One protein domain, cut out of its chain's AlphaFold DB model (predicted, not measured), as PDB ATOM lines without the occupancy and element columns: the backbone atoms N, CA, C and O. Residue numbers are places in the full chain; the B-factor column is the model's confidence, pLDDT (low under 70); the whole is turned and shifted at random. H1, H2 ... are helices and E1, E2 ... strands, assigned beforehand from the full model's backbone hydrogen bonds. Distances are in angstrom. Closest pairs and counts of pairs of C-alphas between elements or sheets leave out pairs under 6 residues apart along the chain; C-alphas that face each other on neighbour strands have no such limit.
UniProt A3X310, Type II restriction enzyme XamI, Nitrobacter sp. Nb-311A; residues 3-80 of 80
ATOM      1  N   ALA A   3      -4.852 124.892 297.257       82.38
ATOM      2  CA  ALA A   3      -5.321 126.152 296.691       82.38
ATOM      3  C   ALA A   3      -5.416 127.180 297.822       82.38
ATOM      4  O   ALA A   3      -6.299 127.088 298.672       82.38
ATOM      5  N   LEU A   4      -4.476 128.125 297.860       83.31
ATOM      6  CA  LEU A   4      -4.384 129.127 298.920       83.31
ATOM      7  C   LEU A   4      -4.822 130.503 298.415       83.31
ATOM      8  O   LEU A   4      -4.345 130.974 297.386       83.31
ATOM      9  N   GLU A   5      -5.693 131.169 299.171       82.75
ATOM     10  CA  GLU A   5      -6.092 132.555 298.925       82.75
ATOM     11  C   GLU A   5      -5.809 133.412 300.166       82.75
ATOM     12  O   GLU A   5      -6.263 133.105 301.268       82.75
ATOM     13  N   ALA A   6      -5.063 134.505 299.993       81.81
ATOM     14  CA  ALA A   6      -4.773 135.449 301.067       81.81
ATOM     15  C   ALA A   6      -5.836 136.555 301.138       81.81
ATOM     16  O   ALA A   6      -6.221 137.142 300.120       81.81
ATOM     17  N   LYS A   7      -6.308 136.851 302.349       75.31
ATOM     18  CA  LYS A   7      -7.294 137.889 302.647       75.31
ATOM     19  C   LYS A   7      -6.824 138.744 303.810       75.31
ATOM     20  O   LYS A   7      -6.689 138.266 304.932       75.31
ATOM     21  N   ASP A   8      -6.679 140.028 303.527       76.00
ATOM     22  CA  ASP A   8      -6.515 141.060 304.539       76.00
ATOM     23  C   ASP A   8      -7.844 141.801 304.751       76.00
ATOM     24  O   ASP A   8      -8.608 142.025 303.803       76.00
ATOM     25  N   SER A   9      -8.158 142.134 306.003       69.81
ATOM     26  CA  SER A   9      -9.396 142.816 306.374       69.81
ATOM     27  C   SER A   9      -9.189 143.796 307.523       69.81
ATOM     28  O   SER A   9      -8.960 143.413 308.670       69.81
ATOM     29  N   SER A  10      -9.405 145.080 307.239       65.19
ATOM     30  CA  SER A  10      -9.334 146.167 308.219       65.19
ATOM     31  C   SER A  10     -10.641 146.416 308.992       65.19
ATOM     32  O   SER A  10     -10.650 147.212 309.929       65.19
ATOM     33  N   SER A  11     -11.760 145.757 308.645       58.88
ATOM     34  CA  SER A  11     -13.015 145.853 309.409       58.88
ATOM     35  C   SER A  11     -13.935 144.636 309.239       58.88
ATOM     36  O   SER A  11     -14.052 144.053 308.160       58.88
ATOM     37  N   GLY A  12     -14.685 144.296 310.296       55.78
ATOM     38  CA  GLY A  12     -15.608 143.152 310.304       55.78
ATOM     39  C   GLY A  12     -16.818 143.265 309.358       55.78
ATOM     40  O   GLY A  12     -17.581 142.309 309.225       55.78
ATOM     41  N   LEU A  13     -17.050 144.424 308.726       55.66
ATOM     42  CA  LEU A  13     -18.088 144.602 307.698       55.66
ATOM     43  C   LEU A  13     -17.575 144.205 306.305       55.66
ATOM     44  O   LEU A  13     -18.304 143.553 305.556       55.66
ATOM     45  N   ASN A  14     -16.316 144.515 305.984       55.41
ATOM     46  CA  ASN A  14     -15.692 144.131 304.711       55.41
ATOM     47  C   ASN A  14     -15.259 142.655 304.678       55.41
ATOM     48  O   ASN A  14     -15.259 142.039 303.609       55.41
ATOM     49  N   SER A  15     -14.973 142.058 305.839       53.09
ATOM     50  CA  SER A  15     -14.562 140.653 305.959       53.09
ATOM     51  C   SER A  15     -15.605 139.654 305.431       53.09
ATOM     52  O   SER A  15     -15.252 138.606 304.895       53.09
ATOM     53  N   VAL A  16     -16.900 139.978 305.557       56.56
ATOM     54  CA  VAL A  16     -18.015 139.063 305.241       56.56
ATOM     55  C   VAL A  16     -18.117 138.793 303.741       56.56
ATOM     56  O   VAL A  16     -18.217 137.641 303.322       56.56
ATOM     57  N   LYS A  17     -18.058 139.846 302.915       55.19
ATOM     58  CA  LYS A  17     -18.155 139.705 301.454       55.19
ATOM     59  C   LYS A  17     -16.929 139.002 300.870       55.19
ATOM     60  O   LYS A  17     -17.075 138.244 299.919       55.19
ATOM     61  N   ARG A  18     -15.736 139.229 301.434       57.97
ATOM     62  CA  ARG A  18     -14.479 138.722 300.858       57.97
ATOM     63  C   ARG A  18     -14.172 137.268 301.217       57.97
ATOM     64  O   ARG A  18     -13.601 136.586 300.375       57.97
ATOM     65  N   LEU A  19     -14.548 136.801 302.412       60.88
ATOM     66  CA  LEU A  19     -14.297 135.419 302.845       60.88
ATOM     67  C   LEU A  19     -15.419 134.462 302.413       60.88
ATOM     68  O   LEU A  19     -15.161 133.459 301.752       60.88
ATOM     69  N   ASN A  20     -16.673 134.789 302.736       60.34
ATOM     70  CA  ASN A  20     -17.789 133.867 302.503       60.34
ATOM     71  C   ASN A  20     -18.302 133.891 301.062       60.34
ATOM     72  O   ASN A  20     -18.723 132.859 300.554       60.34
ATOM     73  N   ASN A  21     -18.289 135.049 300.400       62.56
ATOM     74  CA  ASN A  21     -18.878 135.164 299.063       62.56
ATOM     75  C   ASN A  21     -17.871 134.866 297.941       62.56
ATOM     76  O   ASN A  21     -18.259 134.356 296.899       62.56
ATOM     77  N   ASP A  22     -16.589 135.179 298.148       63.22
ATOM     78  CA  ASP A  22     -15.526 134.996 297.149       63.22
ATOM     79  C   ASP A  22     -14.754 133.688 297.389       63.22
ATOM     80  O   ASP A  22     -14.710 132.820 296.518       63.22
ATOM     81  N   THR A  23     -14.183 133.506 298.585       61.19
ATOM     82  CA  THR A  23     -13.268 132.386 298.856       61.19
ATOM     83  C   THR A  23     -14.001 131.073 299.107       61.19
ATOM     84  O   THR A  23     -13.620 130.055 298.536       61.19
ATOM     85  N   ALA A  24     -15.093 131.068 299.878       62.62
ATOM     86  CA  ALA A  24     -15.878 129.845 300.069       62.62
ATOM     87  C   ALA A  24     -16.585 129.389 298.776       62.62
ATOM     88  O   ALA A  24     -16.667 128.190 298.507       62.62
ATOM     89  N   ALA A  25     -17.033 130.326 297.932       66.94
ATOM     90  CA  ALA A  25     -17.618 130.004 296.630       66.94
ATOM     91  C   ALA A  25     -16.582 129.389 295.672       66.94
ATOM     92  O   ALA A  25     -16.857 128.364 295.045       66.94
ATOM     93  N   LYS A  26     -15.370 129.959 295.610       65.75
ATOM     94  CA  LYS A  26     -14.254 129.403 294.829       65.75
ATOM     95  C   LYS A  26     -13.794 128.053 295.362       65.75
ATOM     96  O   LYS A  26     -13.593 127.137 294.576       65.75
ATOM     97  N   ALA A  27     -13.709 127.885 296.678       63.59
ATOM     98  CA  ALA A  27     -13.359 126.604 297.280       63.59
ATOM     99  C   ALA A  27     -14.377 125.508 296.957       63.59
ATOM    100  O   ALA A  27     -13.993 124.395 296.600       63.59
ATOM    101  N   LYS A  28     -15.676 125.831 296.998       66.06
ATOM    102  CA  LYS A  28     -16.734 124.910 296.569       66.06
ATOM    103  C   LYS A  28     -16.598 124.547 295.088       66.06
ATOM    104  O   LYS A  28     -16.779 123.386 294.731       66.06
ATOM    105  N   HIS A  29     -16.255 125.513 294.239       67.75
ATOM    106  CA  HIS A  29     -16.012 125.277 292.819       67.75
ATOM    107  C   HIS A  29     -14.795 124.364 292.592       67.75
ATOM    108  O   HIS A  29     -14.934 123.335 291.940       67.75
ATOM    109  N   PHE A  30     -13.654 124.637 293.233       63.69
ATOM    110  CA  PHE A  30     -12.463 123.783 293.149       63.69
ATOM    111  C   PHE A  30     -12.692 122.376 293.707       63.69
ATOM    112  O   PHE A  30     -12.200 121.409 293.133       63.69
ATOM    113  N   ALA A  31     -13.476 122.236 294.779       64.50
ATOM    114  CA  ALA A  31     -13.863 120.929 295.305       64.50
ATOM    115  C   ALA A  31     -14.774 120.149 294.338       64.50
ATOM    116  O   ALA A  31     -14.747 118.919 294.326       64.50
ATOM    117  N   THR A  32     -15.573 120.856 293.531       65.44
ATOM    118  CA  THR A  32     -16.480 120.254 292.545       65.44
ATOM    119  C   THR A  32     -15.741 119.873 291.257       65.44
ATOM    120  O   THR A  32     -15.986 118.796 290.727       65.44
ATOM    121  N   GLU A  33     -14.822 120.715 290.771       61.12
ATOM    122  CA  GLU A  33     -14.132 120.501 289.489       61.12
ATOM    123  C   GLU A  33     -12.798 119.749 289.609       61.12
ATOM    124  O   GLU A  33     -12.467 118.938 288.748       61.12
ATOM    125  N   GLY A  34     -12.029 119.975 290.678       57.09
ATOM    126  CA  GLY A  34     -10.711 119.362 290.887       57.09
ATOM    127  C   GLY A  34     -10.723 118.073 291.719       57.09
ATOM    128  O   GLY A  34      -9.673 117.460 291.929       57.09
ATOM    129  N   GLY A  35     -11.897 117.655 292.204       58.66
ATOM    130  CA  GLY A  35     -12.071 116.506 293.095       58.66
ATOM    131  C   GLY A  35     -11.575 116.743 294.532       58.66
ATOM    132  O   GLY A  35     -11.028 117.790 294.872       58.66
ATOM    133  N   LYS A  36     -11.736 115.735 295.406       62.97
ATOM    134  CA  LYS A  36     -11.392 115.786 296.851       62.97
ATOM    135  C   LYS A  36      -9.891 115.961 297.166       62.97
ATOM    136  O   LYS A  36      -9.517 115.978 298.333       62.97
ATOM    137  N   ASN A  37      -9.036 116.085 296.153       70.38
ATOM    138  CA  ASN A  37      -7.575 116.119 296.292       70.38
ATOM    139  C   ASN A  37      -7.000 117.544 296.442       70.38
ATOM    140  O   ASN A  37      -5.773 117.721 296.491       70.38
ATOM    141  N   ILE A  38      -7.871 118.559 296.486       77.00
ATOM    142  CA  ILE A  38      -7.501 119.963 296.670       77.00
ATOM    143  C   ILE A  38      -7.931 120.426 298.060       77.00
ATOM    144  O   ILE A  38      -9.122 120.478 298.362       77.00
ATOM    145  N   VAL A  39      -6.959 120.812 298.889       82.19
ATOM    146  CA  VAL A  39      -7.233 121.495 300.157       82.19
ATOM    147  C   VAL A  39      -7.303 122.995 299.891       82.19
ATOM    148  O   VAL A  39      -6.324 123.594 299.443       82.19
ATOM    149  N   ASN A  40      -8.465 123.597 300.146       84.38
ATOM    150  CA  ASN A  40      -8.667 125.037 300.010       84.38
ATOM    151  C   ASN A  40      -8.296 125.735 301.318       84.38
ATOM    152  O   ASN A  40      -8.881 125.446 302.363       84.38
ATOM    153  N   VAL A  41      -7.345 126.662 301.258       87.75
ATOM    154  CA  VAL A  41      -6.802 127.368 302.419       87.75
ATOM    155  C   VAL A  41      -7.067 128.865 302.283       87.75
ATOM    156  O   VAL A  41      -6.774 129.460 301.247       87.75
ATOM    157  N   ALA A  42      -7.580 129.492 303.338       88.19
ATOM    158  CA  ALA A  42      -7.647 130.942 303.456       88.19
ATOM    159  C   ALA A  42      -6.611 131.437 304.463       88.19
ATOM    160  O   ALA A  42      -6.694 131.117 305.649       88.19
ATOM    161  N   LEU A  43      -5.665 132.244 303.986       88.44
ATOM    162  CA  LEU A  43      -4.698 132.940 304.826       88.44
ATOM    163  C   LEU A  43      -5.276 134.299 305.234       88.44
ATOM    164  O   LEU A  43      -5.538 135.143 304.383       88.44
ATOM    165  N   LEU A  44      -5.490 134.503 306.526       88.94
ATOM    166  CA  LEU A  44      -6.236 135.616 307.097       88.94
ATOM    167  C   LEU A  44      -5.308 136.591 307.820       88.94
ATOM    168  O   LEU A  44      -4.505 136.186 308.660       88.94
ATOM    169  N   SER A  45      -5.481 137.884 307.558       86.31
ATOM    170  CA  SER A  45      -4.889 138.963 308.348       86.31
ATOM    171  C   SER A  45      -5.939 140.017 308.700       86.31
ATOM    172  O   SER A  45      -6.832 140.310 307.903       86.31
ATOM    173  N   GLY A  46      -5.873 140.542 309.924       84.50
ATOM    174  CA  GLY A  46      -6.805 141.552 310.423       84.50
ATOM    175  C   GLY A  46      -8.041 140.987 311.133       84.50
ATOM    176  O   GLY A  46      -7.965 139.990 311.849       84.50
ATOM    177  N   VAL A  47      -9.186 141.663 310.999       81.06
ATOM    178  CA  VAL A  47     -10.379 141.415 311.830       81.06
ATOM    179  C   VAL A  47     -11.494 140.748 311.028       81.06
ATOM    180  O   VAL A  47     -11.959 141.274 310.012       81.06
ATOM    181  N   PHE A  48     -11.982 139.620 311.550       82.50
ATOM    182  CA  PHE A  48     -13.071 138.828 310.978       82.50
ATOM    183  C   PHE A  48     -14.155 138.551 312.020       82.50
ATOM    184  O   PHE A  48     -13.874 138.330 313.197       82.50
ATOM    185  N   LYS A  49     -15.419 138.525 311.586       83.06
ATOM    186  CA  LYS A  49     -16.534 138.086 312.436       83.06
ATOM    187  C   LYS A  49     -16.479 136.573 312.639       83.06
ATOM    188  O   LYS A  49     -16.372 135.835 311.660       83.06
ATOM    189  N   LEU A  50     -16.676 136.117 313.877       86.00
ATOM    190  CA  LEU A  50     -16.713 134.689 314.218       86.00
ATOM    191  C   LEU A  50     -17.711 133.906 313.353       86.00
ATOM    192  O   LEU A  50     -17.372 132.855 312.822       86.00
ATOM    193  N   SER A  51     -18.913 134.448 313.135       83.62
ATOM    194  CA  SER A  51     -19.928 133.805 312.290       83.62
ATOM    195  C   SER A  51     -19.470 133.607 310.841       83.62
ATOM    196  O   SER A  51     -19.863 132.638 310.196       83.62
ATOM    197  N   SER A  52     -18.611 134.491 310.324       81.06
ATOM    198  CA  SER A  52     -18.014 134.329 308.996       81.06
ATOM    199  C   SER A  52     -16.954 133.233 308.987       81.06
ATOM    200  O   SER A  52     -16.973 132.401 308.090       81.06
ATOM    201  N   LEU A  53     -16.091 133.179 310.007       84.19
ATOM    202  CA  LEU A  53     -15.077 132.126 310.140       84.19
ATOM    203  C   LEU A  53     -15.721 130.734 310.223       84.19
ATOM    204  O   LEU A  53     -15.346 129.840 309.470       84.19
ATOM    205  N   VAL A  54     -16.757 130.582 311.054       86.62
ATOM    206  CA  VAL A  54     -17.509 129.323 311.188       86.62
ATOM    207  C   VAL A  54     -18.153 128.919 309.861       86.62
ATOM    208  O   VAL A  54     -18.056 127.769 309.441       86.62
ATOM    209  N   SER A  55     -18.781 129.865 309.158       82.69
ATOM    210  CA  SER A  55     -19.384 129.592 307.848       82.69
ATOM    211  C   SER A  55     -18.348 129.173 306.801       82.69
ATOM    212  O   SER A  55     -18.636 128.302 305.979       82.69
ATOM    213  N   ALA A  56     -17.158 129.778 306.817       82.19
ATOM    214  CA  ALA A  56     -16.063 129.413 305.929       82.19
ATOM    215  C   ALA A  56     -15.575 127.984 306.218       82.19
ATOM    216  O   ALA A  56     -15.521 127.166 305.302       82.19
ATOM    217  N   GLN A  57     -15.334 127.636 307.485       85.06
ATOM    218  CA  GLN A  57     -14.933 126.277 307.874       85.06
ATOM    219  C   GLN A  57     -15.980 125.228 307.491       85.06
ATOM    220  O   GLN A  57     -15.637 124.209 306.896       85.06
ATOM    221  N   ASN A  58     -17.265 125.510 307.726       83.19
ATOM    222  CA  ASN A  58     -18.365 124.631 307.312       83.19
ATOM    223  C   ASN A  58     -18.437 124.432 305.788       83.19
ATOM    224  O   ASN A  58     -19.005 123.450 305.321       83.19
ATOM    225  N   SER A  59     -17.861 125.353 305.011       78.81
ATOM    226  CA  SER A  59     -17.765 125.250 303.551       78.81
ATOM    227  C   SER A  59     -16.529 124.467 303.080       78.81
ATOM    228  O   SER A  59     -16.310 124.358 301.875       78.81
ATOM    229  N   GLY A  60     -15.720 123.928 303.999       78.81
ATOM    230  CA  GLY A  60     -14.507 123.166 303.688       78.81
ATOM    231  C   GLY A  60     -13.247 124.019 303.525       78.81
ATOM    232  O   GLY A  60     -12.277 123.550 302.934       78.81
ATOM    233  N   LEU A  61     -13.249 125.261 304.020       84.56
ATOM    234  CA  LEU A  61     -12.055 126.106 304.057       84.56
ATOM    235  C   LEU A  61     -11.191 125.771 305.273       84.56
ATOM    236  O   LEU A  61     -11.656 125.838 306.414       84.56
ATOM    237  N   PHE A  62      -9.910 125.517 305.038       87.94
ATOM    238  CA  PHE A  62      -8.906 125.527 306.091       87.94
ATOM    239  C   PHE A  62      -8.476 126.974 306.354       87.94
ATOM    240  O   PHE A  62      -8.129 127.697 305.422       87.94
ATOM    241  N   LEU A  63      -8.539 127.427 307.603       89.56
ATOM    242  CA  LEU A  63      -8.223 128.810 307.961       89.56
ATOM    243  C   LEU A  63      -6.837 128.877 308.592       89.56
ATOM    244  O   LEU A  63      -6.548 128.132 309.523       89.56
ATOM    245  N   VAL A  64      -6.014 129.800 308.111       91.88
ATOM    246  CA  VAL A  64      -4.664 130.061 308.616       91.88
ATOM    247  C   VAL A  64      -4.564 131.534 308.948       91.88
ATOM    248  O   VAL A  64      -5.009 132.367 308.166       91.88
ATOM    249  N   TRP A  65      -3.963 131.879 310.079       89.88
ATOM    250  CA  TRP A  65      -3.717 133.273 310.425       89.88
ATOM    251  C   TRP A  65      -2.306 133.692 310.038       89.88
ATOM    252  O   TRP A  65      -1.350 132.950 310.229       89.88
ATOM    253  N   SER A  66      -2.154 134.921 309.546       88.75
ATOM    254  CA  SER A  66      -0.866 135.453 309.088       88.75
ATOM    255  C   SER A  66       0.194 135.553 310.186       88.75
ATOM    256  O   SER A  66       1.370 135.676 309.873       88.75
ATOM    257  N   HIS A  67      -0.207 135.547 311.460       90.00
ATOM    258  CA  HIS A  67       0.725 135.555 312.588       90.00
ATOM    259  C   HIS A  67       1.268 134.159 312.931       90.00
ATOM    260  O   HIS A  67       2.210 134.070 313.707       90.00
ATOM    261  N   ASP A  68       0.686 133.095 312.371       91.38
ATOM    262  CA  ASP A  68       1.075 131.701 312.608       91.38
ATOM    263  C   ASP A  68       1.406 130.999 311.280       91.38
ATOM    264  O   ASP A  68       0.849 129.967 310.902       91.38
ATOM    265  N   LEU A  69       2.297 131.624 310.506       89.81
ATOM    266  CA  LEU A  69       2.778 131.048 309.249       89.81
ATOM    267  C   LEU A  69       3.692 129.847 309.480       89.81
ATOM    268  O   LEU A  69       3.676 128.919 308.674       89.81
ATOM    269  N   ASP A  70       4.448 129.842 310.576       92.56
ATOM    270  CA  ASP A  70       5.330 128.728 310.918       92.56
ATOM    271  C   ASP A  70       4.514 127.451 311.157       92.56
ATOM    272  O   ASP A  70       4.813 126.412 310.564       92.56
ATOM    273  N   GLY A  71       3.410 127.541 311.911       92.75
ATOM    274  CA  GLY A  71       2.479 126.427 312.099       92.75
ATOM    275  C   GLY A  71       1.871 125.936 310.783       92.75
ATOM    276  O   GLY A  71       1.763 124.729 310.553       92.75
ATOM    277  N   PHE A  72       1.536 126.853 309.869       90.44
ATOM    278  CA  PHE A  72       1.052 126.477 308.542       90.44
ATOM    279  C   PHE A  72       2.110 125.754 307.704       90.44
ATOM    280  O   PHE A  72       1.793 124.751 307.069       90.44
ATOM    281  N   ILE A  73       3.361 126.221 307.707       90.81
ATOM    282  CA  ILE A  73       4.458 125.586 306.966       90.81
ATOM    283  C   ILE A  73       4.699 124.164 307.479       90.81
ATOM    284  O   ILE A  73       4.819 123.239 306.673       90.81
ATOM    285  N   GLU A  74       4.730 123.971 308.797       93.94
ATOM    286  CA  GLU A  74       4.878 122.638 309.392       93.94
ATOM    287  C   GLU A  74       3.698 121.725 309.042       93.94
ATOM    288  O   GLU A  74       3.891 120.567 308.664       93.94
ATOM    289  N   TRP A  75       2.474 122.259 309.051       91.50
ATOM    290  CA  TRP A  75       1.309 121.513 308.590       91.50
ATOM    291  C   TRP A  75       1.440 121.102 307.118       91.50
ATOM    292  O   TRP A  75       1.256 119.925 306.816       91.50
ATOM    293  N   VAL A  76       1.826 122.008 306.209       89.00
ATOM    294  CA  VAL A  76       2.021 121.690 304.780       89.00
ATOM    295  C   VAL A  76       3.053 120.577 304.592       89.00
ATOM    296  O   VAL A  76       2.808 119.651 303.818       89.00
ATOM    297  N   LYS A  77       4.175 120.619 305.323       90.69
ATOM    298  CA  LYS A  77       5.202 119.564 305.276       90.69
ATOM    299  C   LYS A  77       4.650 118.195 305.685       90.69
ATOM    300  O   LYS A  77       5.042 117.199 305.095       90.69
ATOM    301  N   SER A  78       3.717 118.148 306.639       89.25
ATOM    302  CA  SER A  78       3.065 116.901 307.076       89.25
ATOM    303  C   SER A  78       2.018 116.339 306.103       89.25
ATOM    304  O   SER A  78       1.546 115.226 306.306       89.25
ATOM    305  N   GLN A  79       1.620 117.097 305.072       79.44
ATOM    306  CA  GLN A  79       0.672 116.636 304.045       79.44
ATOM    307  C   GLN A  79       1.357 115.909 302.871       79.44
ATOM    308  O   GLN A  79       0.687 115.585 301.887       79.44
ATOM    309  N   THR A  80       2.679 115.714 302.951       60.31
ATOM    310  CA  THR A  80       3.500 114.967 301.980       60.31
ATOM    311  C   THR A  80       3.770 113.567 302.509       60.31
ATOM    312  O   THR A  80       3.681 112.619 301.699       60.31
TER     313      THR A  80
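AT A GLANCE: This is residues 3 to 80 of the 80 residues of the protein "Type II restriction enzyme XamI" of Nitrobacter sp. Nb-311A (UniProt A3X310). A small, strongly twisted sheet of three parallel strands has two helices side by side on one face, H1 over E1 and E2, and H2 beside the strands; H3 starts at the sheet and sticks out with residues 73 to 78. The printed part has 78 residues, in the order E1 H1 E2 H2 E3 H3, with sheet order E1 E2 E3 and mixed class. Two right-handed strand-helix-strand units, parallel neighbour strands joined through a helix, E1 H1 E2 and E2 H2 E3, make two layers, helices on one face of a sheet. It is compact, with a radius of gyration of the C-alphas of 12.4 A, spanning 36 by 29 by 16 A.

HOW THE PARTS SIT: Start at E1, residues 3 to 9, parallel to E2, residues 39 to 46, at 17 degrees; N 5 and O 41 are within hydrogen-bond range, 2.9 A. E3, residues 61 to 65, is parallel to E2 at 36 degrees, with N 44 and O 64 at 2.7 A. H1, residues 14 to 33, runs along the strands, its height over the sheet 9.2 A. H2, residues 50 to 58, touches residues 15 to 24 of H1 alone, closest C-alphas Asn 20 and Ala 56, 5.9 A, at a shallow tilt of 2 degrees, the same way. H3, residues 69 to 78, only grazes the sheet with residues 69 to 72. In H2 and H3 every O i to N i+4 pair is within hydrogen-bond range, in H1 12 of 16.

IN THESE COORDINATES: Find C-alpha 3 at (-5.321, 126.152, 296.691), where E1 begins. H1 runs 28.2 A, E2 22.5 A; H3 ends at C-alpha 78, (3.065, 116.901, 307.076).

THE WHOLE: The printed part has no cut, and its five links are tight. The C-alphas of Leu 13 and Thr 80 are farthest apart, 37.1 A. Residues 9 to 36 and 80 have pLDDT under 70.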